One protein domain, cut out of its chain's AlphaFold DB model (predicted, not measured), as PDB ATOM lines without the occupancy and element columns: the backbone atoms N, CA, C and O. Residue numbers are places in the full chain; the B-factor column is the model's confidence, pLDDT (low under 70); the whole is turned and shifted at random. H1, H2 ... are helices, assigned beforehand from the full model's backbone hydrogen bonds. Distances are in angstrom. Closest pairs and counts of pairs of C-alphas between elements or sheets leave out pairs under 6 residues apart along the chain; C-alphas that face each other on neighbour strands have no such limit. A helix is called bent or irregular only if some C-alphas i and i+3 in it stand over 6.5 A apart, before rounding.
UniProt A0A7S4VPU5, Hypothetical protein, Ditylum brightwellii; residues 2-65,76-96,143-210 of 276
ATOM      1  N   ARG A   2      22.807  -9.825  24.261       56.56
ATOM      2  CA  ARG A   2      22.813 -10.442  22.904       56.56
ATOM      3  C   ARG A   2      21.671  -9.997  21.963       56.56
ATOM      4  O   ARG A   2      21.902  -9.898  20.764       56.56
ATOM      5  N   GLN A   3      20.488  -9.650  22.483       57.47
ATOM      6  CA  GLN A   3      19.320  -9.277  21.656       57.47
ATOM      7  C   GLN A   3      19.446  -7.920  20.926       57.47
ATOM      8  O   GLN A   3      18.803  -7.704  19.904       57.47
ATOM      9  N   TYR A   4      20.307  -7.009  21.387       59.78
ATOM     10  CA  TYR A   4      20.489  -5.703  20.737       59.78
ATOM     11  C   TYR A   4      21.388  -5.773  19.491       59.78
ATOM     12  O   TYR A   4      21.150  -5.045  18.526       59.78
ATOM     13  N   ARG A   5      22.378  -6.679  19.460       61.59
ATOM     14  CA  ARG A   5      23.307  -6.824  18.319       61.59
ATOM     15  C   ARG A   5      22.619  -7.377  17.066       61.59
ATOM     16  O   ARG A   5      22.888  -6.898  15.967       61.59
ATOM     17  N   THR A   6      21.682  -8.313  17.221       67.00
ATOM     18  CA  THR A   6      20.890  -8.853  16.100       67.00
ATOM     19  C   THR A   6      19.976  -7.789  15.483       67.00
ATOM     20  O   THR A   6      19.809  -7.744  14.262       67.00
ATOM     21  N   SER A   7      19.458  -6.868  16.305       79.81
ATOM     22  CA  SER A   7      18.613  -5.756  15.851       79.81
ATOM     23  C   SER A   7      19.365  -4.771  14.943       79.81
ATOM     24  O   SER A   7      18.798  -4.288  13.962       79.81
ATOM     25  N   LEU A   8      20.651  -4.509  15.213       83.19
ATOM     26  CA  LEU A   8      21.464  -3.582  14.419       83.19
ATOM     27  C   LEU A   8      21.840  -4.180  13.061       83.19
ATOM     28  O   LEU A   8      21.677  -3.511  12.043       83.19
ATOM     29  N   ALA A   9      22.259  -5.448  13.033       84.06
ATOM     30  CA  ALA A   9      22.562  -6.151  11.786       84.06
ATOM     31  C   ALA A   9      21.320  -6.275  10.882       84.06
ATOM     32  O   ALA A   9      21.404  -6.066   9.673       84.06
ATOM     33  N   SER A  10      20.147  -6.549  11.469       88.81
ATOM     34  CA  SER A  10      18.870  -6.576  10.741       88.81
ATOM     35  C   SER A  10      18.500  -5.203  10.164       88.81
ATOM     36  O   SER A  10      18.159  -5.089   8.984       88.81
ATOM     37  N   ARG A  11      18.638  -4.131  10.960       89.88
ATOM     38  CA  ARG A  11      18.403  -2.752  10.499       89.88
ATOM     39  C   ARG A  11      19.340  -2.369   9.360       89.88
ATOM     40  O   ARG A  11      18.888  -1.768   8.390       89.88
ATOM     41  N   GLU A  12      20.614  -2.737   9.451       93.81
ATOM     42  CA  GLU A  12      21.581  -2.474   8.386       93.81
ATOM     43  C   GLU A  12      21.229  -3.225   7.103       93.81
ATOM     44  O   GLU A  12      21.162  -2.625   6.031       93.81
ATOM     45  N   ARG A  13      20.875  -4.509   7.215       94.25
ATOM     46  CA  ARG A  13      20.390  -5.296   6.077       94.25
ATOM     47  C   ARG A  13      19.179  -4.629   5.416       94.25
ATOM     48  O   ARG A  13      19.144  -4.492   4.194       94.25
ATOM     49  N   ASN A  14      18.209  -4.162   6.203       95.06
ATOM     50  CA  ASN A  14      17.038  -3.455   5.684       95.06
ATOM     51  C   ASN A  14      17.422  -2.153   4.956       95.06
ATOM     52  O   ASN A  14      16.936  -1.907   3.851       95.06
ATOM     53  N   ARG A  15      18.350  -1.362   5.519       95.12
ATOM     54  CA  ARG A  15      18.891  -0.159   4.863       95.12
ATOM     55  C   ARG A  15      19.532  -0.492   3.518       95.12
ATOM     56  O   ARG A  15      19.230   0.171   2.524       95.12
ATOM     57  N   MET A  16      20.355  -1.538   3.468       96.00
ATOM     58  CA  MET A  16      21.008  -1.989   2.240       96.00
ATOM     59  C   MET A  16      20.000  -2.465   1.186       96.00
ATOM     60  O   MET A  16      20.079  -2.039   0.032       96.00
ATOM     61  N   HIS A  17      18.991  -3.257   1.564       97.31
ATOM     62  CA  HIS A  17      17.926  -3.665   0.637       97.31
ATOM     63  C   HIS A  17      17.114  -2.480   0.111       97.31
ATOM     64  O   HIS A  17      16.782  -2.441  -1.078       97.31
ATOM     65  N   ALA A  18      16.804  -1.504   0.968       95.12
ATOM     66  CA  ALA A  18      16.095  -0.298   0.564       95.12
ATOM     67  C   ALA A  18      16.914   0.508  -0.456       95.12
ATOM     68  O   ALA A  18      16.368   0.922  -1.478       95.12
ATOM     69  N   ARG A  19      18.224   0.678  -0.221       96.56
ATOM     70  CA  ARG A  19      19.145   1.331  -1.168       96.56
ATOM     71  C   ARG A  19      19.189   0.592  -2.503       96.56
ATOM     72  O   ARG A  19      18.876   1.198  -3.521       96.56
ATOM     73  N   LYS A  20      19.453  -0.718  -2.493       98.06
ATOM     74  CA  LYS A  20      19.522  -1.541  -3.714       98.06
ATOM     75  C   LYS A  20      18.208  -1.526  -4.500       98.06
ATOM     76  O   LYS A  20      18.207  -1.483  -5.722       98.06
ATOM     77  N   THR A  21      17.066  -1.528  -3.815       95.50
ATOM     78  CA  THR A  21      15.754  -1.455  -4.477       95.50
ATOM     79  C   THR A  21      15.504  -0.088  -5.103       95.50
ATOM     80  O   THR A  21      14.973  -0.019  -6.205       95.50
ATOM     81  N   ARG A  22      15.903   1.002  -4.436       93.69
ATOM     82  CA  ARG A  22      15.832   2.349  -5.019       93.69
ATOM     83  C   ARG A  22      16.740   2.472  -6.238       93.69
ATOM     84  O   ARG A  22      16.295   3.020  -7.236       93.69
ATOM     85  N   GLN A  23      17.956   1.930  -6.153       97.00
ATOM     86  CA  GLN A  23      18.913   1.907  -7.253       97.00
ATOM     87  C   GLN A  23      18.350   1.158  -8.464       97.00
ATOM     88  O   GLN A  23      18.196   1.776  -9.504       97.00
ATOM     89  N   ARG A  24      17.910  -0.097  -8.306       96.88
ATOM     90  CA  ARG A  24      17.322  -0.879  -9.411       96.88
ATOM     91  C   ARG A  24      16.132  -0.187 -10.070       96.88
ATOM     92  O   ARG A  24      15.994  -0.216 -11.281       96.88
ATOM     93  N   LYS A  25      15.263   0.450  -9.276       94.31
ATOM     94  CA  LYS A  25      14.130   1.216  -9.820       94.31
ATOM     95  C   LYS A  25      14.585   2.461 -10.577       94.31
ATOM     96  O   LYS A  25      13.962   2.814 -11.565       94.31
ATOM     97  N   LYS A  26      15.638   3.134 -10.103       93.88
ATOM     98  CA  LYS A  26      16.230   4.276 -10.803       93.88
ATOM     99  C   LYS A  26      16.856   3.832 -12.126       93.88
ATOM    100  O   LYS A  26      16.566   4.448 -13.135       93.88
ATOM    101  N   GLU A  27      17.647   2.763 -12.107       97.06
ATOM    102  CA  GLU A  27      18.261   2.168 -13.301       97.06
ATOM    103  C   GLU A  27      17.199   1.737 -14.311       97.06
ATOM    104  O   GLU A  27      17.305   2.073 -15.476       97.06
ATOM    105  N   HIS A  28      16.123   1.080 -13.873       95.94
ATOM    106  CA  HIS A  28      15.044   0.694 -14.780       95.94
ATOM    107  C   HIS A  28      14.368   1.900 -15.452       95.94
ATOM    108  O   HIS A  28      14.192   1.884 -16.664       95.94
ATOM    109  N   MET A  29      14.042   2.955 -14.692       94.25
ATOM    110  CA  MET A  29      13.485   4.183 -15.277       94.25
ATOM    111  C   MET A  29      14.474   4.859 -16.237       94.25
ATOM    112  O   MET A  29      14.052   5.339 -17.281       94.25
ATOM    113  N   GLN A  30      15.767   4.871 -15.898       95.31
ATOM    114  CA  GLN A  30      16.806   5.427 -16.764       95.31
ATOM    115  C   GLN A  30      16.918   4.632 -18.069       95.31
ATOM    116  O   GLN A  30      16.879   5.226 -19.133       95.31
ATOM    117  N   ASN A  31      16.956   3.301 -17.997       97.69
ATOM    118  CA  ASN A  31      17.041   2.443 -19.179       97.69
ATOM    119  C   ASN A  31      15.845   2.637 -20.123       97.69
ATOM    120  O   ASN A  31      16.017   2.579 -21.334       97.69
ATOM    121  N   LEU A  32      14.635   2.845 -19.585       96.56
ATOM    122  CA  LEU A  32      13.462   3.148 -20.410       96.56
ATOM    123  C   LEU A  32      13.604   4.509 -21.107       96.56
ATOM    124  O   LEU A  32      13.294   4.619 -22.289       96.56
ATOM    125  N   GLN A  33      14.106   5.523 -20.400       95.38
ATOM    126  CA  GLN A  33      14.351   6.842 -20.980       95.38
ATOM    127  C   GLN A  33      15.427   6.788 -22.073       95.38
ATOM    128  O   GLN A  33      15.170   7.215 -23.195       95.38
ATOM    129  N   ASP A  34      16.576   6.171 -21.784       97.06
ATOM    130  CA  ASP A  34      17.673   6.002 -22.742       97.06
ATOM    131  C   ASP A  34      17.197   5.249 -23.998       97.06
ATOM    132  O   ASP A  34      17.553   5.602 -25.121       97.06
ATOM    133  N   ARG A  35      16.340   4.232 -23.822       97.69
ATOM    134  CA  ARG A  35      15.757   3.468 -24.931       97.69
ATOM    135  C   ARG A  35      14.800   4.301 -25.782       97.69
ATOM    136  O   ARG A  35      14.820   4.176 -27.006       97.69
ATOM    137  N   ALA A  36      13.953   5.122 -25.164       96.94
ATOM    138  CA  ALA A  36      13.067   6.024 -25.894       96.94
ATOM    139  C   ALA A  36      13.875   7.048 -26.713       96.94
ATOM    140  O   ALA A  36      13.588   7.252 -27.895       96.94
ATOM    141  N   ASP A  37      14.937   7.608 -26.125       96.62
ATOM    142  CA  ASP A  37      15.837   8.553 -26.793       96.62
ATOM    143  C   ASP A  37      16.577   7.905 -27.975       96.62
ATOM    144  O   ASP A  37      16.633   8.484 -29.064       96.62
ATOM    145  N   GLU A  38      17.084   6.676 -27.808       97.88
ATOM    146  CA  GLU A  38      17.706   5.888 -28.883       97.88
ATOM    147  C   GLU A  38      16.733   5.678 -30.055       97.88
ATOM    148  O   GLU A  38      17.078   5.898 -31.218       97.88
ATOM    149  N   LEU A  39      15.492   5.281 -29.761       98.12
ATOM    150  CA  LEU A  39      14.476   5.036 -30.782       98.12
ATOM    151  C   LEU A  39      14.057   6.314 -31.508       98.12
ATOM    152  O   LEU A  39      13.869   6.278 -32.726       98.12
ATOM    153  N   LYS A  40      13.959   7.439 -30.797       97.25
ATOM    154  CA  LYS A  40      13.708   8.758 -31.389       97.25
ATOM    155  C   LYS A  40      14.844   9.169 -32.325       97.25
ATOM    156  O   LYS A  40      14.586   9.568 -33.461       97.25
ATOM    157  N   GLN A  41      16.099   9.024 -31.898       97.81
ATOM    158  CA  GLN A  41      17.263   9.306 -32.747       97.81
ATOM    159  C   GLN A  41      17.280   8.416 -33.991       97.81
ATOM    160  O   GLN A  41      17.496   8.908 -35.099       97.81
ATOM    161  N   LYS A  42      16.986   7.120 -33.832       97.81
ATOM    162  CA  LYS A  42      16.872   6.184 -34.954       97.81
ATOM    163  C   LYS A  42      15.782   6.610 -35.939       97.81
ATOM    164  O   LYS A  42      16.008   6.548 -37.144       97.81
ATOM    165  N   GLN A  43      14.633   7.078 -35.451       97.69
ATOM    166  CA  GLN A  43      13.560   7.581 -36.308       97.69
ATOM    167  C   GLN A  43      14.025   8.776 -37.143       97.69
ATOM    168  O   GLN A  43      13.827   8.793 -38.355       97.69
ATOM    169  N   ILE A  44      14.695   9.743 -36.509       97.62
ATOM    170  CA  ILE A  44      15.250  10.925 -37.184       97.62
ATOM    171  C   ILE A  44      16.249  10.507 -38.269       97.62
ATOM    172  O   ILE A  44      16.145  10.970 -39.405       97.62
ATOM    173  N   GLN A  45      17.166   9.588 -37.952       98.25
ATOM    174  CA  GLN A  45      18.139   9.067 -38.916       98.25
ATOM    175  C   GLN A  45      17.459   8.382 -40.106       98.25
ATOM    176  O   GLN A  45      17.778   8.689 -41.250       98.25
ATOM    177  N   LEU A  46      16.483   7.500 -39.858       97.75
ATOM    178  CA  LEU A  46      15.744   6.812 -40.923       97.75
ATOM    179  C   LEU A  46      15.045   7.801 -41.854       97.75
ATOM    180  O   LEU A  46      15.127   7.660 -43.072       97.75
ATOM    181  N   LYS A  47      14.389   8.820 -41.291       97.12
ATOM    182  CA  LYS A  47      13.751   9.877 -42.077       97.12
ATOM    183  C   LYS A  47      14.758  10.607 -42.957       97.12
ATOM    184  O   LYS A  47      14.503  10.776 -44.146       97.12
ATOM    185  N   GLN A  48      15.897  11.001 -42.392       97.25
ATOM    186  CA  GLN A  48      16.960  11.667 -43.137       97.25
ATOM    187  C   GLN A  48      17.450  10.796 -44.302       97.25
ATOM    188  O   GLN A  48      17.449  11.255 -45.441       97.25
ATOM    189  N   THR A  49      17.772   9.523 -44.055       97.19
ATOM    190  CA  THR A  49      18.234   8.606 -45.108       97.19
ATOM    191  C   THR A  49      17.176   8.386 -46.194       97.19
ATOM    192  O   THR A  49      17.513   8.328 -47.374       97.19
ATOM    193  N   ILE A  50      15.891   8.284 -45.832       95.81
ATOM    194  CA  ILE A  50      14.801   8.181 -46.816       95.81
ATOM    195  C   ILE A  50      14.732   9.449 -47.675       95.81
ATOM    196  O   ILE A  50      14.633   9.348 -48.896       95.81
ATOM    197  N   HIS A  51      14.820  10.637 -47.072       95.31
ATOM    198  CA  HIS A  51      14.828  11.896 -47.820       95.31
ATOM    199  C   HIS A  51      16.040  12.015 -48.750       95.31
ATOM    200  O   HIS A  51      15.879  12.420 -49.903       95.31
ATOM    201  N   GLU A  52      17.228  11.626 -48.289       95.75
ATOM    202  CA  GLU A  52      18.448  11.589 -49.099       95.75
ATOM    203  C   GLU A  52      18.283  10.653 -50.305       95.75
ATOM    204  O   GLU A  52      18.549  11.061 -51.436       95.75
ATOM    205  N   LYS A  53      17.758   9.436 -50.101       93.38
ATOM    206  CA  LYS A  53      17.501   8.477 -51.190       93.38
ATOM    207  C   LYS A  53      16.423   8.943 -52.156       93.38
ATOM    208  O   LYS A  53      16.610   8.835 -53.361       93.38
ATOM    209  N   ASN A  54      15.321   9.498 -51.660       91.56
ATOM    210  CA  ASN A  54      14.274  10.053 -52.517       91.56
ATOM    211  C   ASN A  54      14.820  11.203 -53.370       91.56
ATOM    212  O   ASN A  54      14.561  11.255 -54.570       91.56
ATOM    213  N   THR A  55      15.634  12.081 -52.779       92.69
ATOM    214  CA  THR A  55      16.304  13.168 -53.507       92.69
ATOM    215  C   THR A  55      17.256  12.611 -54.566       92.69
ATOM    216  O   THR A  55      17.210  13.043 -55.714       92.69
ATOM    217  N   ALA A  56      18.070  11.608 -54.220       91.50
ATOM    218  CA  ALA A  56      18.968  10.946 -55.163       91.50
ATOM    219  C   ALA A  56      18.209  10.265 -56.316       91.50
ATOM    220  O   ALA A  56      18.609  10.407 -57.469       91.50
ATOM    221  N   ASN A  57      17.091   9.590 -56.031       87.62
ATOM    222  CA  ASN A  57      16.237   8.956 -57.038       87.62
ATOM    223  C   ASN A  57      15.607   9.984 -57.986       87.62
ATOM    224  O   ASN A  57      15.583   9.755 -59.192       87.62
ATOM    225  N   ILE A  58      15.147  11.133 -57.471       87.75
ATOM    226  CA  ILE A  58      14.646  12.236 -58.307       87.75
ATOM    227  C   ILE A  58      15.760  12.741 -59.225       87.75
ATOM    228  O   ILE A  58      15.553  12.851 -60.431       87.75
ATOM    229  N   LEU A  59      16.949  13.007 -58.675       89.44
ATOM    230  CA  LEU A  59      18.090  13.477 -59.460       89.44
ATOM    231  C   LEU A  59      18.483  12.459 -60.537       89.44
ATOM    232  O   LEU A  59      18.674  12.847 -61.684       89.44
ATOM    233  N   LEU A  60      18.535  11.165 -60.212       87.00
ATOM    234  CA  LEU A  60      18.838  10.106 -61.176       87.00
ATOM    235  C   LEU A  60      17.759   9.995 -62.268       87.00
ATOM    236  O   LEU A  60      18.089   9.892 -63.448       87.00
ATOM    237  N   GLY A  61      16.480  10.092 -61.898       80.38
ATOM    238  CA  GLY A  61      15.354  10.111 -62.837       80.38
ATOM    239  C   GLY A  61      15.338  11.341 -63.752       80.38
ATOM    240  O   GLY A  61      14.909  11.252 -64.897       80.38
ATOM    241  N   MET A  62      15.875  12.485 -63.313       81.25
ATOM    242  CA  MET A  62      16.065  13.643 -64.199       81.25
ATOM    243  C   MET A  62      17.097  13.371 -65.305       81.25
ATOM    244  O   MET A  62      16.982  13.942 -66.391       81.25
ATOM    245  N   PHE A  63      18.080  12.496 -65.060       76.69
ATOM    246  CA  PHE A  63      19.070  12.083 -66.063       76.69
ATOM    247  C   PHE A  63      18.593  10.902 -66.928       76.69
ATOM    248  O   PHE A  63      18.953  10.823 -68.103       76.69
ATOM    249  N   CYS A  64      17.749  10.017 -66.392       66.56
ATOM    250  CA  CYS A  64      17.167   8.877 -67.103       66.56
ATOM    251  C   CYS A  64      15.703   9.165 -67.462       66.56
ATOM    252  O   CYS A  64      14.800   8.957 -66.661       66.56
ATOM    253  N   LYS A  65      15.466   9.649 -68.685       60.66
ATOM    254  CA  LYS A  65      14.164  10.094 -69.215       60.66
ATOM    255  C   LYS A  65      13.166   8.939 -69.459       60.66
ATOM    256  O   LYS A  65      12.649   8.806 -70.566       60.66
ATOM    257  N   ARG A  76       0.631   5.905 -44.301       94.88
ATOM    258  CA  ARG A  76       1.230   5.859 -42.965       94.88
ATOM    259  C   ARG A  76       2.711   6.237 -42.976       94.88
ATOM    260  O   ARG A  76       3.187   6.870 -42.036       94.88
ATOM    261  N   VAL A  77       3.455   5.840 -44.007       95.38
ATOM    262  CA  VAL A  77       4.858   6.242 -44.181       95.38
ATOM    263  C   VAL A  77       4.927   7.736 -44.475       95.38
ATOM    264  O   VAL A  77       5.765   8.432 -43.902       95.38
ATOM    265  N   GLU A  78       4.037   8.232 -45.331       94.69
ATOM    266  CA  GLU A  78       3.999   9.641 -45.708       94.69
ATOM    267  C   GLU A  78       3.735  10.546 -44.493       94.69
ATOM    268  O   GLU A  78       4.463  11.520 -44.277       94.69
ATOM    269  N   ASP A  79       2.779  10.177 -43.639       96.12
ATOM    270  CA  ASP A  79       2.490  10.876 -42.382       96.12
ATOM    271  C   ASP A  79       3.707  10.905 -41.444       96.12
ATOM    272  O   ASP A  79       4.038  11.940 -40.854       96.12
ATOM    273  N   LEU A  80       4.424   9.780 -41.326       96.06
ATOM    274  CA  LEU A  80       5.639   9.696 -40.510       96.06
ATOM    275  C   LEU A  80       6.772  10.561 -41.069       96.06
ATOM    276  O   LEU A  80       7.514  11.170 -40.293       96.06
ATOM    277  N   LEU A  81       6.912  10.650 -42.394       95.75
ATOM    278  CA  LEU A  81       7.909  11.501 -43.046       95.75
ATOM    279  C   LEU A  81       7.570  12.990 -42.902       95.75
ATOM    280  O   LEU A  81       8.472  13.780 -42.628       95.75
ATOM    281  N   LYS A  82       6.288  13.369 -42.973       95.75
ATOM    282  CA  LYS A  82       5.829  14.762 -42.821       95.75
ATOM    283  C   LYS A  82       5.947  15.307 -41.392       95.75
ATOM    284  O   LYS A  82       6.130  16.509 -41.224       95.75
ATOM    285  N   ARG A  83       5.861  14.451 -40.367       94.75
ATOM    286  CA  ARG A  83       5.943  14.847 -38.944       94.75
ATOM    287  C   ARG A  83       7.258  15.580 -38.615       94.75
ATOM    288  O   ARG A  83       8.319  15.119 -39.022       94.75
ATOM    289  N   SER A  84       7.253  16.670 -37.849       94.50
ATOM    290  CA  SER A  84       8.516  17.327 -37.465       94.50
ATOM    291  C   SER A  84       9.299  16.510 -36.416       94.50
ATOM    292  O   SER A  84       8.777  15.555 -35.835       94.50
ATOM    293  N   ALA A  85      10.567  16.852 -36.166       92.38
ATOM    294  CA  ALA A  85      11.368  16.168 -35.143       92.38
ATOM    295  C   ALA A  85      10.863  16.460 -33.714       92.38
ATOM    296  O   ALA A  85      11.021  15.636 -32.811       92.38
ATOM    297  N   GLU A  86      10.229  17.617 -33.517       92.25
ATOM    298  CA  GLU A  86       9.637  18.061 -32.254       92.25
ATOM    299  C   GLU A  86       8.343  17.311 -31.936       92.25
ATOM    300  O   GLU A  86       8.028  17.108 -30.765       92.25
ATOM    301  N   ASP A  87       7.615  16.856 -32.957       93.62
ATOM    302  CA  ASP A  87       6.352  16.129 -32.815       93.62
ATOM    303  C   ASP A  87       6.541  14.650 -32.459       93.62
ATOM    304  O   ASP A  87       5.612  14.020 -31.950       93.62
ATOM    305  N   ILE A  88       7.747  14.104 -32.631       91.75
ATOM    306  CA  ILE A  88       8.070  12.741 -32.193       91.75
ATOM    307  C   ILE A  88       7.824  12.627 -30.672       91.75
ATOM    308  O   ILE A  88       8.207  13.538 -29.923       91.75
ATOM    309  N   PRO A  89       7.142  11.567 -30.189       91.75
ATOM    310  CA  PRO A  89       6.941  11.337 -28.762       91.75
ATOM    311  C   PRO A  89       8.261  11.405 -27.981       91.75
ATOM    312  O   PRO A  89       9.284  10.888 -28.424       91.75
ATOM    313  N   ASP A  90       8.238  12.079 -26.835       91.44
ATOM    314  CA  ASP A  90       9.406  12.328 -25.988       91.44
ATOM    315  C   ASP A  90       8.995  12.158 -24.521       91.44
ATOM    316  O   ASP A  90       7.852  12.454 -24.161       91.44
ATOM    317  N   ALA A  91       9.922  11.719 -23.668       87.44
ATOM    318  CA  ALA A  91       9.736  11.596 -22.224       87.44
ATOM    319  C   ALA A  91       9.167  12.870 -21.567       87.44
ATOM    320  O   ALA A  91       8.400  12.781 -20.608       87.44
ATOM    321  N   SER A  92       9.502  14.051 -22.094       86.69
ATOM    322  CA  SER A  92       8.977  15.348 -21.638       86.69
ATOM    323  C   SER A  92       7.473  15.544 -21.874       86.69
ATOM    324  O   SER A  92       6.856  16.373 -21.209       86.69
ATOM    325  N   LYS A  93       6.870  14.775 -22.790       86.62
ATOM    326  CA  LYS A  93       5.437  14.832 -23.120       86.62
ATOM    327  C   LYS A  93       4.582  13.905 -22.255       86.62
ATOM    328  O   LYS A  93       3.357  13.970 -22.347       86.62
ATOM    329  N   ILE A  94       5.189  13.047 -21.430       85.06
ATOM    330  CA  ILE A  94       4.429  12.186 -20.518       85.06
ATOM    331  C   ILE A  94       3.750  13.092 -19.485       85.06
ATOM    332  O   ILE A  94       4.451  13.833 -18.788       85.06
ATOM    333  N   PRO A  95       2.409  13.059 -19.367       76.88
ATOM    334  CA  PRO A  95       1.684  13.966 -18.492       76.88
ATOM    335  C   PRO A  95       2.176  13.811 -17.053       76.88
ATOM    336  O   PRO A  95       2.058  12.748 -16.435       76.88
ATOM    337  N   GLU A  96       2.730  14.890 -16.498       73.25
ATOM    338  CA  GLU A  96       3.081  14.903 -15.087       73.25
ATOM    339  C   GLU A  96       1.779  14.870 -14.283       73.25
ATOM    340  O   GLU A  96       0.892  15.709 -14.453       73.25
ATOM    341  N   ILE A 143      -7.365   5.653   2.952       85.44
ATOM    342  CA  ILE A 143      -7.018   7.020   3.346       85.44
ATOM    343  C   ILE A 143      -8.250   7.680   3.960       85.44
ATOM    344  O   ILE A 143      -9.273   7.828   3.299       85.44
ATOM    345  N   ASP A 144      -8.130   8.108   5.213       86.00
ATOM    346  CA  ASP A 144      -9.159   8.877   5.911       86.00
ATOM    347  C   ASP A 144      -9.053  10.372   5.543       86.00
ATOM    348  O   ASP A 144      -8.232  11.125   6.084       86.00
ATOM    349  N   TYR A 145      -9.849  10.796   4.558       85.69
ATOM    350  CA  TYR A 145      -9.876  12.176   4.060       85.69
ATOM    351  C   TYR A 145     -10.559  13.147   5.029       85.69
ATOM    352  O   TYR A 145     -10.159  14.312   5.097       85.69
ATOM    353  N   GLU A 146     -11.529  12.674   5.814       86.25
ATOM    354  CA  GLU A 146     -12.225  13.483   6.819       86.25
ATOM    355  C   GLU A 146     -11.257  13.921   7.915       86.25
ATOM    356  O   GLU A 146     -11.202  15.095   8.286       86.25
ATOM    357  N   LEU A 147     -10.418  12.994   8.385       86.19
ATOM    358  CA  LEU A 147      -9.360  13.296   9.340       86.19
ATOM    359  C   LEU A 147      -8.349  14.309   8.782       86.19
ATOM    360  O   LEU A 147      -7.859  15.159   9.527       86.19
ATOM    361  N   LEU A 148      -8.041  14.245   7.484       87.00
ATOM    362  CA  LEU A 148      -7.072  15.129   6.832       87.00
ATOM    363  C   LEU A 148      -7.542  16.591   6.734       87.00
ATOM    364  O   LEU A 148      -6.691  17.485   6.722       87.00
ATOM    365  N   GLY A 149      -8.858  16.814   6.668       86.00
ATOM    366  CA  GLY A 149      -9.484  18.135   6.558       86.00
ATOM    367  C   GLY A 149      -9.725  18.859   7.887       86.00
ATOM    368  O   GLY A 149     -10.092  20.031   7.871       86.00
ATOM    369  N   LYS A 150      -9.518  18.206   9.041       88.44
ATOM    370  CA  LYS A 150      -9.782  18.812  10.358       88.44
ATOM    371  C   LYS A 150      -8.865  20.006  10.656       88.44
ATOM    372  O   LYS A 150      -7.664  19.991  10.368       88.44
ATOM    373  N   ASP A 151      -9.425  21.009  11.333       88.69
ATOM    374  CA  ASP A 151      -8.681  22.162  11.848       88.69
ATOM    375  C   ASP A 151      -7.574  21.714  12.807       88.69
ATOM    376  O   ASP A 151      -7.835  21.192  13.896       88.69
ATOM    377  N   ARG A 152      -6.315  21.985  12.447       88.44
ATOM    378  CA  ARG A 152      -5.154  21.593  13.268       88.44
ATOM    379  C   ARG A 152      -5.163  22.214  14.665       88.44
ATOM    380  O   ARG A 152      -4.600  21.620  15.575       88.44
ATOM    381  N   SER A 153      -5.784  23.383  14.833       89.62
ATOM    382  CA  SER A 153      -5.915  24.077  16.122       89.62
ATOM    383  C   SER A 153      -6.846  23.361  17.102       89.62
ATOM    384  O   SER A 153      -6.712  23.554  18.305       89.62
ATOM    385  N   LYS A 154      -7.763  22.529  16.597       90.62
ATOM    386  CA  LYS A 154      -8.732  21.765  17.395       90.62
ATOM    387  C   LYS A 154      -8.305  20.309  17.610       90.62
ATOM    388  O   LYS A 154      -8.997  19.571  18.299       90.62
ATOM    389  N   CYS A 155      -7.191  19.885  17.012       93.00
ATOM    390  CA  CYS A 155      -6.729  18.503  17.075       93.00
ATOM    391  C   CYS A 155      -5.895  18.248  18.333       93.00
ATOM    392  O   CYS A 155      -4.953  18.982  18.639       93.00
ATOM    393  N   THR A 156      -6.175  17.141  19.015       95.31
ATOM    394  CA  THR A 156      -5.307  16.628  20.079       95.31
ATOM    395  C   THR A 156      -3.954  16.165  19.514       95.31
ATOM    396  O   THR A 156      -3.857  15.818  18.331       95.31
ATOM    397  N   PRO A 157      -2.884  16.073  20.331       95.19
ATOM    398  CA  PRO A 157      -1.588  15.562  19.870       95.19
ATOM    399  C   PRO A 157      -1.664  14.168  19.227       95.19
ATOM    400  O   PRO A 157      -0.982  13.900  18.239       95.19
ATOM    401  N   ALA A 158      -2.536  13.293  19.740       94.00
ATOM    402  CA  ALA A 158      -2.760  11.965  19.176       94.00
ATOM    403  C   ALA A 158      -3.423  12.024  17.787       94.00
ATOM    404  O   ALA A 158      -3.048  11.270  16.887       94.00
ATOM    405  N   GLU A 159      -4.382  12.928  17.584       92.25
ATOM    406  CA  GLU A 159      -5.027  13.142  16.283       92.25
ATOM    407  C   GLU A 159      -4.081  13.784  15.274       92.25
ATOM    408  O   GLU A 159      -4.034  13.342  14.127       92.25
ATOM    409  N   LEU A 160      -3.260  14.750  15.698       93.94
ATOM    410  CA  LEU A 160      -2.202  15.317  14.859       93.94
ATOM    411  C   LEU A 160      -1.245  14.228  14.356       93.94
ATOM    412  O   LEU A 160      -0.849  14.228  13.188       93.94
ATOM    413  N   ASP A 161      -0.915  13.259  15.209       94.00
ATOM    414  CA  ASP A 161      -0.095  12.116  14.825       94.00
ATOM    415  C   ASP A 161      -0.793  11.185  13.825       94.00
ATOM    416  O   ASP A 161      -0.146  10.699  12.887       94.00
ATOM    417  N   LYS A 162      -2.106  10.964  13.969       93.19
ATOM    418  CA  LYS A 162      -2.899  10.225  12.975       93.19
ATOM    419  C   LYS A 162      -2.932  10.966  11.634       93.19
ATOM    420  O   LYS A 162      -2.623  10.353  10.616       93.19
ATOM    421  N   ILE A 163      -3.172  12.280  11.635       91.94
ATOM    422  CA  ILE A 163      -3.140  13.141  10.437       91.94
ATOM    423  C   ILE A 163      -1.775  13.059   9.746       91.94
ATOM    424  O   ILE A 163      -1.690  12.938   8.523       91.94
ATOM    425  N   ARG A 164      -0.678  13.083  10.514       94.06
ATOM    426  CA  ARG A 164       0.681  12.946   9.970       94.06
ATOM    427  C   ARG A 164       0.883  11.595   9.284       94.06
ATOM    428  O   ARG A 164       1.437  11.552   8.183       94.06
ATOM    429  N   ARG A 165       0.463  10.499   9.926       94.69
ATOM    430  CA  ARG A 165       0.560   9.141   9.361       94.69
ATOM    431  C   ARG A 165      -0.281   9.014   8.098       94.69
ATOM    432  O   ARG A 165       0.209   8.462   7.119       94.69
ATOM    433  N   GLU A 166      -1.485   9.571   8.105       93.94
ATOM    434  CA  GLU A 166      -2.388   9.521   6.960       93.94
ATOM    435  C   GLU A 166      -1.849  10.321   5.774       93.94
ATOM    436  O   GLU A 166      -1.747   9.816   4.659       93.94
ATOM    437  N   ARG A 167      -1.339  11.531   6.019       91.12
ATOM    438  CA  ARG A 167      -0.660  12.306   4.976       91.12
ATOM    439  C   ARG A 167       0.544  11.550   4.409       91.12
ATOM    440  O   ARG A 167       0.773  11.581   3.202       91.12
ATOM    441  N   ASN A 168       1.320  10.868   5.256       93.19
ATOM    442  CA  ASN A 168       2.447  10.057   4.800       93.19
ATOM    443  C   ASN A 168       1.989   8.866   3.945       93.19
ATOM    444  O   ASN A 168       2.571   8.645   2.884       93.19
ATOM    445  N   ARG A 169       0.928   8.152   4.356       93.00
ATOM    446  CA  ARG A 169       0.302   7.081   3.563       93.00
ATOM    447  C   ARG A 169      -0.111   7.594   2.192       93.00
ATOM    448  O   ARG A 169       0.323   7.047   1.179       93.00
ATOM    449  N   MET A 170      -0.860   8.690   2.169       91.88
ATOM    450  CA  MET A 170      -1.328   9.336   0.953       91.88
ATOM    451  C   MET A 170      -0.160   9.757   0.037       91.88
ATOM    452  O   MET A 170      -0.156   9.422  -1.149       91.88
ATOM    453  N   HIS A 171       0.881  10.419   0.562       89.50
ATOM    454  CA  HIS A 171       2.053  10.808  -0.238       89.50
ATOM    455  C   HIS A 171       2.845   9.608  -0.756       89.50
ATOM    456  O   HIS A 171       3.333   9.632  -1.891       89.50
ATOM    457  N   ALA A 172       2.985   8.561   0.057       90.81
ATOM    458  CA  ALA A 172       3.657   7.335  -0.342       90.81
ATOM    459  C   ALA A 172       2.884   6.628  -1.460       90.81
ATOM    460  O   ALA A 172       3.506   6.199  -2.432       90.81
ATOM    461  N   LYS A 173       1.551   6.547  -1.346       90.44
ATOM    462  CA  LYS A 173       0.672   5.997  -2.382       90.44
ATOM    463  C   LYS A 173       0.842   6.768  -3.690       90.44
ATOM    464  O   LYS A 173       1.294   6.191  -4.671       90.44
ATOM    465  N   ARG A 174       0.657   8.090  -3.669       87.75
ATOM    466  CA  ARG A 174       0.808   8.928  -4.869       87.75
ATOM    467  C   ARG A 174       2.183   8.818  -5.498       87.75
ATOM    468  O   ARG A 174       2.275   8.658  -6.699       87.75
ATOM    469  N   THR A 175       3.257   8.861  -4.713       89.25
ATOM    470  CA  THR A 175       4.617   8.707  -5.259       89.25
ATOM    471  C   THR A 175       4.798   7.363  -5.975       89.25
ATOM    472  O   THR A 175       5.531   7.290  -6.957       89.25
ATOM    473  N   ARG A 176       4.156   6.289  -5.495       90.56
ATOM    474  CA  ARG A 176       4.176   4.986  -6.180       90.56
ATOM    475  C   ARG A 176       3.354   5.033  -7.460       90.56
ATOM    476  O   ARG A 176       3.854   4.577  -8.478       90.56
ATOM    477  N   ASP A 177       2.158   5.610  -7.402       89.06
ATOM    478  CA  ASP A 177       1.259   5.700  -8.553       89.06
ATOM    479  C   ASP A 177       1.858   6.558  -9.666       89.06
ATOM    480  O   ASP A 177       1.863   6.125 -10.810       89.06
ATOM    481  N   ARG A 178       2.499   7.687  -9.326       89.00
ATOM    482  CA  ARG A 178       3.208   8.506 -10.317       89.00
ATOM    483  C   ARG A 178       4.299   7.752 -11.043       89.00
ATOM    484  O   ARG A 178       4.403   7.845 -12.255       89.00
ATOM    485  N   LYS A 179       5.099   6.992 -10.300       90.12
ATOM    486  CA  LYS A 179       6.155   6.179 -10.902       90.12
ATOM    487  C   LYS A 179       5.590   5.055 -11.751       90.12
ATOM    488  O   LYS A 179       6.182   4.747 -12.770       90.12
ATOM    489  N   ARG A 180       4.491   4.431 -11.316       92.44
ATOM    490  CA  ARG A 180       3.844   3.353 -12.065       92.44
ATOM    491  C   ARG A 180       3.335   3.868 -13.407       92.44
ATOM    492  O   ARG A 180       3.787   3.361 -14.419       92.44
ATOM    493  N   ILE A 181       2.521   4.922 -13.383       89.00
ATOM    494  CA  ILE A 181       1.967   5.549 -14.588       89.00
ATOM    495  C   ILE A 181       3.100   6.002 -15.507       89.00
ATOM    496  O   ILE A 181       3.107   5.652 -16.673       89.00
ATOM    497  N   PHE A 182       4.120   6.685 -14.980       90.12
ATOM    498  CA  PHE A 182       5.257   7.104 -15.800       90.12
ATOM    499  C   PHE A 182       5.973   5.929 -16.486       90.12
ATOM    500  O   PHE A 182       6.314   6.030 -17.657       90.12
ATOM    501  N   MET A 183       6.208   4.818 -15.777       92.56
ATOM    502  CA  MET A 183       6.835   3.630 -16.375       92.56
ATOM    503  C   MET A 183       5.927   2.977 -17.425       92.56
ATOM    504  O   MET A 183       6.413   2.641 -18.497       92.56
ATOM    505  N   GLU A 184       4.630   2.836 -17.143       93.94
ATOM    506  CA  GLU A 184       3.644   2.260 -18.071       93.94
ATOM    507  C   GLU A 184       3.527   3.098 -19.356       93.94
ATOM    508  O   GLU A 184       3.629   2.557 -20.455       93.94
ATOM    509  N   GLU A 185       3.413   4.423 -19.233       93.56
ATOM    510  CA  GLU A 185       3.376   5.352 -20.370       93.56
ATOM    511  C   GLU A 185       4.680   5.319 -21.180       93.56
ATOM    512  O   GLU A 185       4.654   5.318 -22.411       93.56
ATOM    513  N   MET A 186       5.834   5.225 -20.510       95.62
ATOM    514  CA  MET A 186       7.125   5.102 -21.191       95.62
ATOM    515  C   MET A 186       7.226   3.794 -21.992       95.62
ATOM    516  O   MET A 186       7.728   3.790 -23.113       95.62
ATOM    517  N   GLU A 187       6.721   2.680 -21.457       96.06
ATOM    518  CA  GLU A 187       6.674   1.404 -22.180       96.06
ATOM    519  C   GLU A 187       5.744   1.460 -23.401       96.06
ATOM    520  O   GLU A 187       6.077   0.908 -24.453       96.06
ATOM    521  N   VAL A 188       4.593   2.131 -23.287       96.50
ATOM    522  CA  VAL A 188       3.680   2.363 -24.420       96.50
ATOM    523  C   VAL A 188       4.362   3.210 -25.496       96.50
ATOM    524  O   VAL A 188       4.325   2.845 -26.673       96.50
ATOM    525  N   MET A 189       5.046   4.284 -25.100       96.19
ATOM    526  CA  MET A 189       5.794   5.153 -26.010       96.19
ATOM    527  C   MET A 189       6.893   4.394 -26.760       96.19
ATOM    528  O   MET A 189       6.994   4.510 -27.981       96.19
ATOM    529  N   ILE A 190       7.684   3.577 -26.059       97.88
ATOM    530  CA  ILE A 190       8.725   2.740 -26.674       97.88
ATOM    531  C   ILE A 190       8.112   1.818 -27.731       97.88
ATOM    532  O   ILE A 190       8.600   1.781 -28.857       97.88
ATOM    533  N   LYS A 191       7.009   1.127 -27.410       98.19
ATOM    534  CA  LYS A 191       6.322   0.240 -28.366       98.19
ATOM    535  C   LYS A 191       5.835   0.991 -29.603       98.19
ATOM    536  O   LYS A 191       5.947   0.472 -30.714       98.19
ATOM    537  N   GLN A 192       5.308   2.203 -29.426       97.25
ATOM    538  CA  GLN A 192       4.903   3.047 -30.547       97.25
ATOM    539  C   GLN A 192       6.105   3.398 -31.435       97.25
ATOM    540  O   GLN A 192       6.051   3.166 -32.643       97.25
ATOM    541  N   LEU A 193       7.195   3.906 -30.848       97.88
ATOM    542  CA  LEU A 193       8.403   4.284 -31.588       97.88
ATOM    543  C   LEU A 193       9.039   3.086 -32.307       97.88
ATOM    544  O   LEU A 193       9.494   3.223 -33.440       97.88
ATOM    545  N   GLU A 194       9.053   1.901 -31.694       98.31
ATOM    546  CA  GLU A 194       9.533   0.669 -32.334       98.31
ATOM    547  C   GLU A 194       8.695   0.306 -33.564       98.31
ATOM    548  O   GLU A 194       9.260   0.029 -34.625       98.31
ATOM    549  N   GLY A 195       7.364   0.372 -33.454       98.12
ATOM    550  CA  GLY A 195       6.458   0.115 -34.573       98.12
ATOM    551  C   GLY A 195       6.612   1.128 -35.711       98.12
ATOM    552  O   GLY A 195       6.696   0.744 -36.876       98.12
ATOM    553  N   GLU A 196       6.698   2.423 -35.399       97.94
ATOM    554  CA  GLU A 196       6.925   3.472 -36.404       97.94
ATOM    555  C   GLU A 196       8.293   3.313 -37.090       97.94
ATOM    556  O   GLU A 196       8.396   3.379 -38.318       97.94
ATOM    557  N   ASN A 197       9.343   3.016 -36.320       98.19
ATOM    558  CA  ASN A 197      10.677   2.752 -36.855       98.19
ATOM    559  C   ASN A 197      10.715   1.517 -37.755       98.19
ATOM    560  O   ASN A 197      11.490   1.492 -38.715       98.19
ATOM    561  N   GLN A 198       9.929   0.484 -37.456       98.25
ATOM    562  CA  GLN A 198       9.822  -0.708 -38.297       98.25
ATOM    563  C   GLN A 198       9.182  -0.385 -39.653       98.25
ATOM    564  O   GLN A 198       9.661  -0.864 -40.684       98.25
ATOM    565  N   VAL A 199       8.144   0.453 -39.664       97.44
ATOM    566  CA  VAL A 199       7.487   0.919 -40.895       97.44
ATOM    567  C   VAL A 199       8.475   1.700 -41.769       97.44
ATOM    568  O   VAL A 199       8.645   1.372 -42.943       97.44
ATOM    569  N   LEU A 200       9.212   2.654 -41.188       97.25
ATOM    570  CA  LEU A 200      10.228   3.424 -41.919       97.25
ATOM    571  C   LEU A 200      11.375   2.548 -42.444       97.25
ATOM    572  O   LEU A 200      11.806   2.720 -43.580       97.25
ATOM    573  N   GLN A 201      11.850   1.580 -41.653       97.44
ATOM    574  CA  GLN A 201      12.866   0.616 -42.101       97.44
ATOM    575  C   GLN A 201      12.376  -0.227 -43.280       97.44
ATOM    576  O   GLN A 201      13.114  -0.425 -44.240       97.44
ATOM    577  N   SER A 202      11.131  -0.704 -43.229       96.25
ATOM    578  CA  SER A 202      10.548  -1.506 -44.310       96.25
ATOM    579  C   SER A 202      10.456  -0.699 -45.607       96.25
ATOM    580  O   SER A 202      10.834  -1.194 -46.667       96.25
ATOM    581  N   HIS A 203      10.051   0.571 -45.514       95.44
ATOM    582  CA  HIS A 203      10.038   1.485 -46.654       95.44
ATOM    583  C   HIS A 203      11.447   1.749 -47.205       95.44
ATOM    584  O   HIS A 203      11.665   1.673 -48.412       95.44
ATOM    585  N   LEU A 204      12.430   1.995 -46.332       95.12
ATOM    586  CA  LEU A 204      13.820   2.199 -46.742       95.12
ATOM    587  C   LEU A 204      14.375   0.993 -47.517       95.12
ATOM    588  O   LEU A 204      15.005   1.174 -48.556       95.12
ATOM    589  N   ASN A 205      14.089  -0.223 -47.046       94.50
ATOM    590  CA  ASN A 205      14.482  -1.457 -47.728       94.50
ATOM    591  C   ASN A 205      13.794  -1.603 -49.097       94.50
ATOM    592  O   ASN A 205      14.406  -2.097 -50.043       94.50
ATOM    593  N   SER A 206      12.540  -1.155 -49.223       91.62
ATOM    594  CA  SER A 206      11.828  -1.126 -50.507       91.62
ATOM    595  C   SER A 206      12.514  -0.197 -51.514       91.62
ATOM    596  O   SER A 206      12.675  -0.566 -52.676       91.62
ATOM    597  N   LEU A 207      12.978   0.979 -51.067       89.88
ATOM    598  CA  LEU A 207      13.740   1.906 -51.912       89.88
ATOM    599  C   LEU A 207      15.070   1.289 -52.378       89.88
ATOM    600  O   LEU A 207      15.440   1.428 -53.545       89.88
ATOM    601  N   ASP A 208      15.758   0.545 -51.508       88.31
ATOM    602  CA  ASP A 208      17.005  -0.148 -51.869       88.31
ATOM    603  C   ASP A 208      16.792  -1.259 -52.896       88.31
ATOM    604  O   ASP A 208      17.570  -1.389 -53.847       88.31
ATOM    605  N   GLY A 209      15.706  -2.022 -52.752       79.00
ATOM    606  CA  GLY A 209      15.328  -3.062 -53.707       79.00
ATOM    607  C   GLY A 209      15.109  -2.515 -55.121       79.00
ATOM    608  O   GLY A 209      15.543  -3.134 -56.091       79.00
ATOM    609  N   THR A 210      14.508  -1.328 -55.246       65.94
ATOM    610  CA  THR A 210      14.295  -0.681 -56.554       65.94
ATOM    611  C   THR A 210      15.578  -0.131 -57.183       65.94
ATOM    612  O   THR A 210      15.722  -0.157 -58.403       65.94
TER     613      THR A 210
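Overview. This is residues 2 to 65, 76 to 96 and 143 to 210 of the 276 residues of the protein "Hypothetical protein" of Ditylum brightwellii (UniProt A0A7S4VPU5). Two very long helices, H1 and H4, run the same way and lie side by side over residues 29 to 53 of H1 and 183 to 207 of H4, then spread as a narrow V toward their first residues, where residues 2 to 24 of H1 stick out free. Two short helices pack on H4, H2 across its later part and H3 near its beginning, and the unnamed residues 83 to 96 make a long stretch that follows H2 and ends at a cut. The printed part has 153 residues with four named helices, in the order H1, H2, H3, H4, and no named strand; the class is all helix. The whole is extended, with a radius of gyration of the C-alphas of 26.9 A and spans of 91 by 46 by 16 A.

Along the chain. Start with the longest helix, H1, residues 2 to 63. Find C-alpha 2 at (22.813, -10.442, 22.904); from there the helix runs 91.9 A to C-alpha 63 at (19.070, 12.083, -66.063), and you can watch z fall along the way. Next look at H4, residues 157 to 210, which is 79.7 A from first to last C-alpha. It begins at C-alpha 157, at (-1.588, 15.562, 19.870), and ends at C-alpha 210, at (14.295, -0.681, -56.554); z falls from the first of these to the second. The two other helices are short: H2, residues 76 to 82, measures 10.0 A, and H3, residues 145 to 149, measures 6.5 A. No helix here is bent or irregular.

Arrangement. Begin at the long pair. H1 and H4 touch, with 29 pairs of C-alphas within 8 A, and the closest are those of Ala 36 and Ile 190, 5.5 A apart. They run the same way at a shallow tilt of 29 degrees. H1 touches H4 with residues 29 to 53 alone, and H4 touches H1 with residues 183 to 207 alone. H4 is the hub, touching the three other helices. Look next at residues 196 to 203 of H4, the part that touches H2: the closest C-alphas are those of Val 77 and Leu 200, 6.5 A apart. H2 and H4 are about perpendicular, at 80 degrees. H2 and H1 are close but not clearly touching; their closest C-alphas, those of Lys 47 and Leu 81, are 6.1 A apart. Now move to residues 163 to 167 of H4, the part that touches H3: the closest C-alphas are those of Leu 148 and Ile 163, 5.7 A apart. H3 is apart from H1 and from H2. In the backbones of H2, H3 and H4 every O i to N i+4 pair is within hydrogen-bond range, and in H1 56 of 58 are.

Size, cuts and confidence. The two C-alphas farthest apart are those of Arg 2 and Lys 65, at 94.8 A. The outline is only just flat, with 16 A as its smallest span. Residues 2 to 24, which belong to H1, stand free, and so do residues 58 to 65, of which 58 to 63 belong to H1. The body without them has 122 residues and spans 81 by 25 by 16 A. Look for two cuts: residues 66 to 75 are not printed, with 29.6 A from C-alpha 65 to C-alpha 76, and residues 97 to 142 are not printed, with 22.4 A from C-alpha 96 to C-alpha 143. The links from H1 to H2 and from H2 to H3 run across these cuts, while H3 to H4 is a short link of 7 residues. The mean pLDDT of the printed part is 91.0; residues 2 to 6, residues 64 to 65 and residue 210 are under 70.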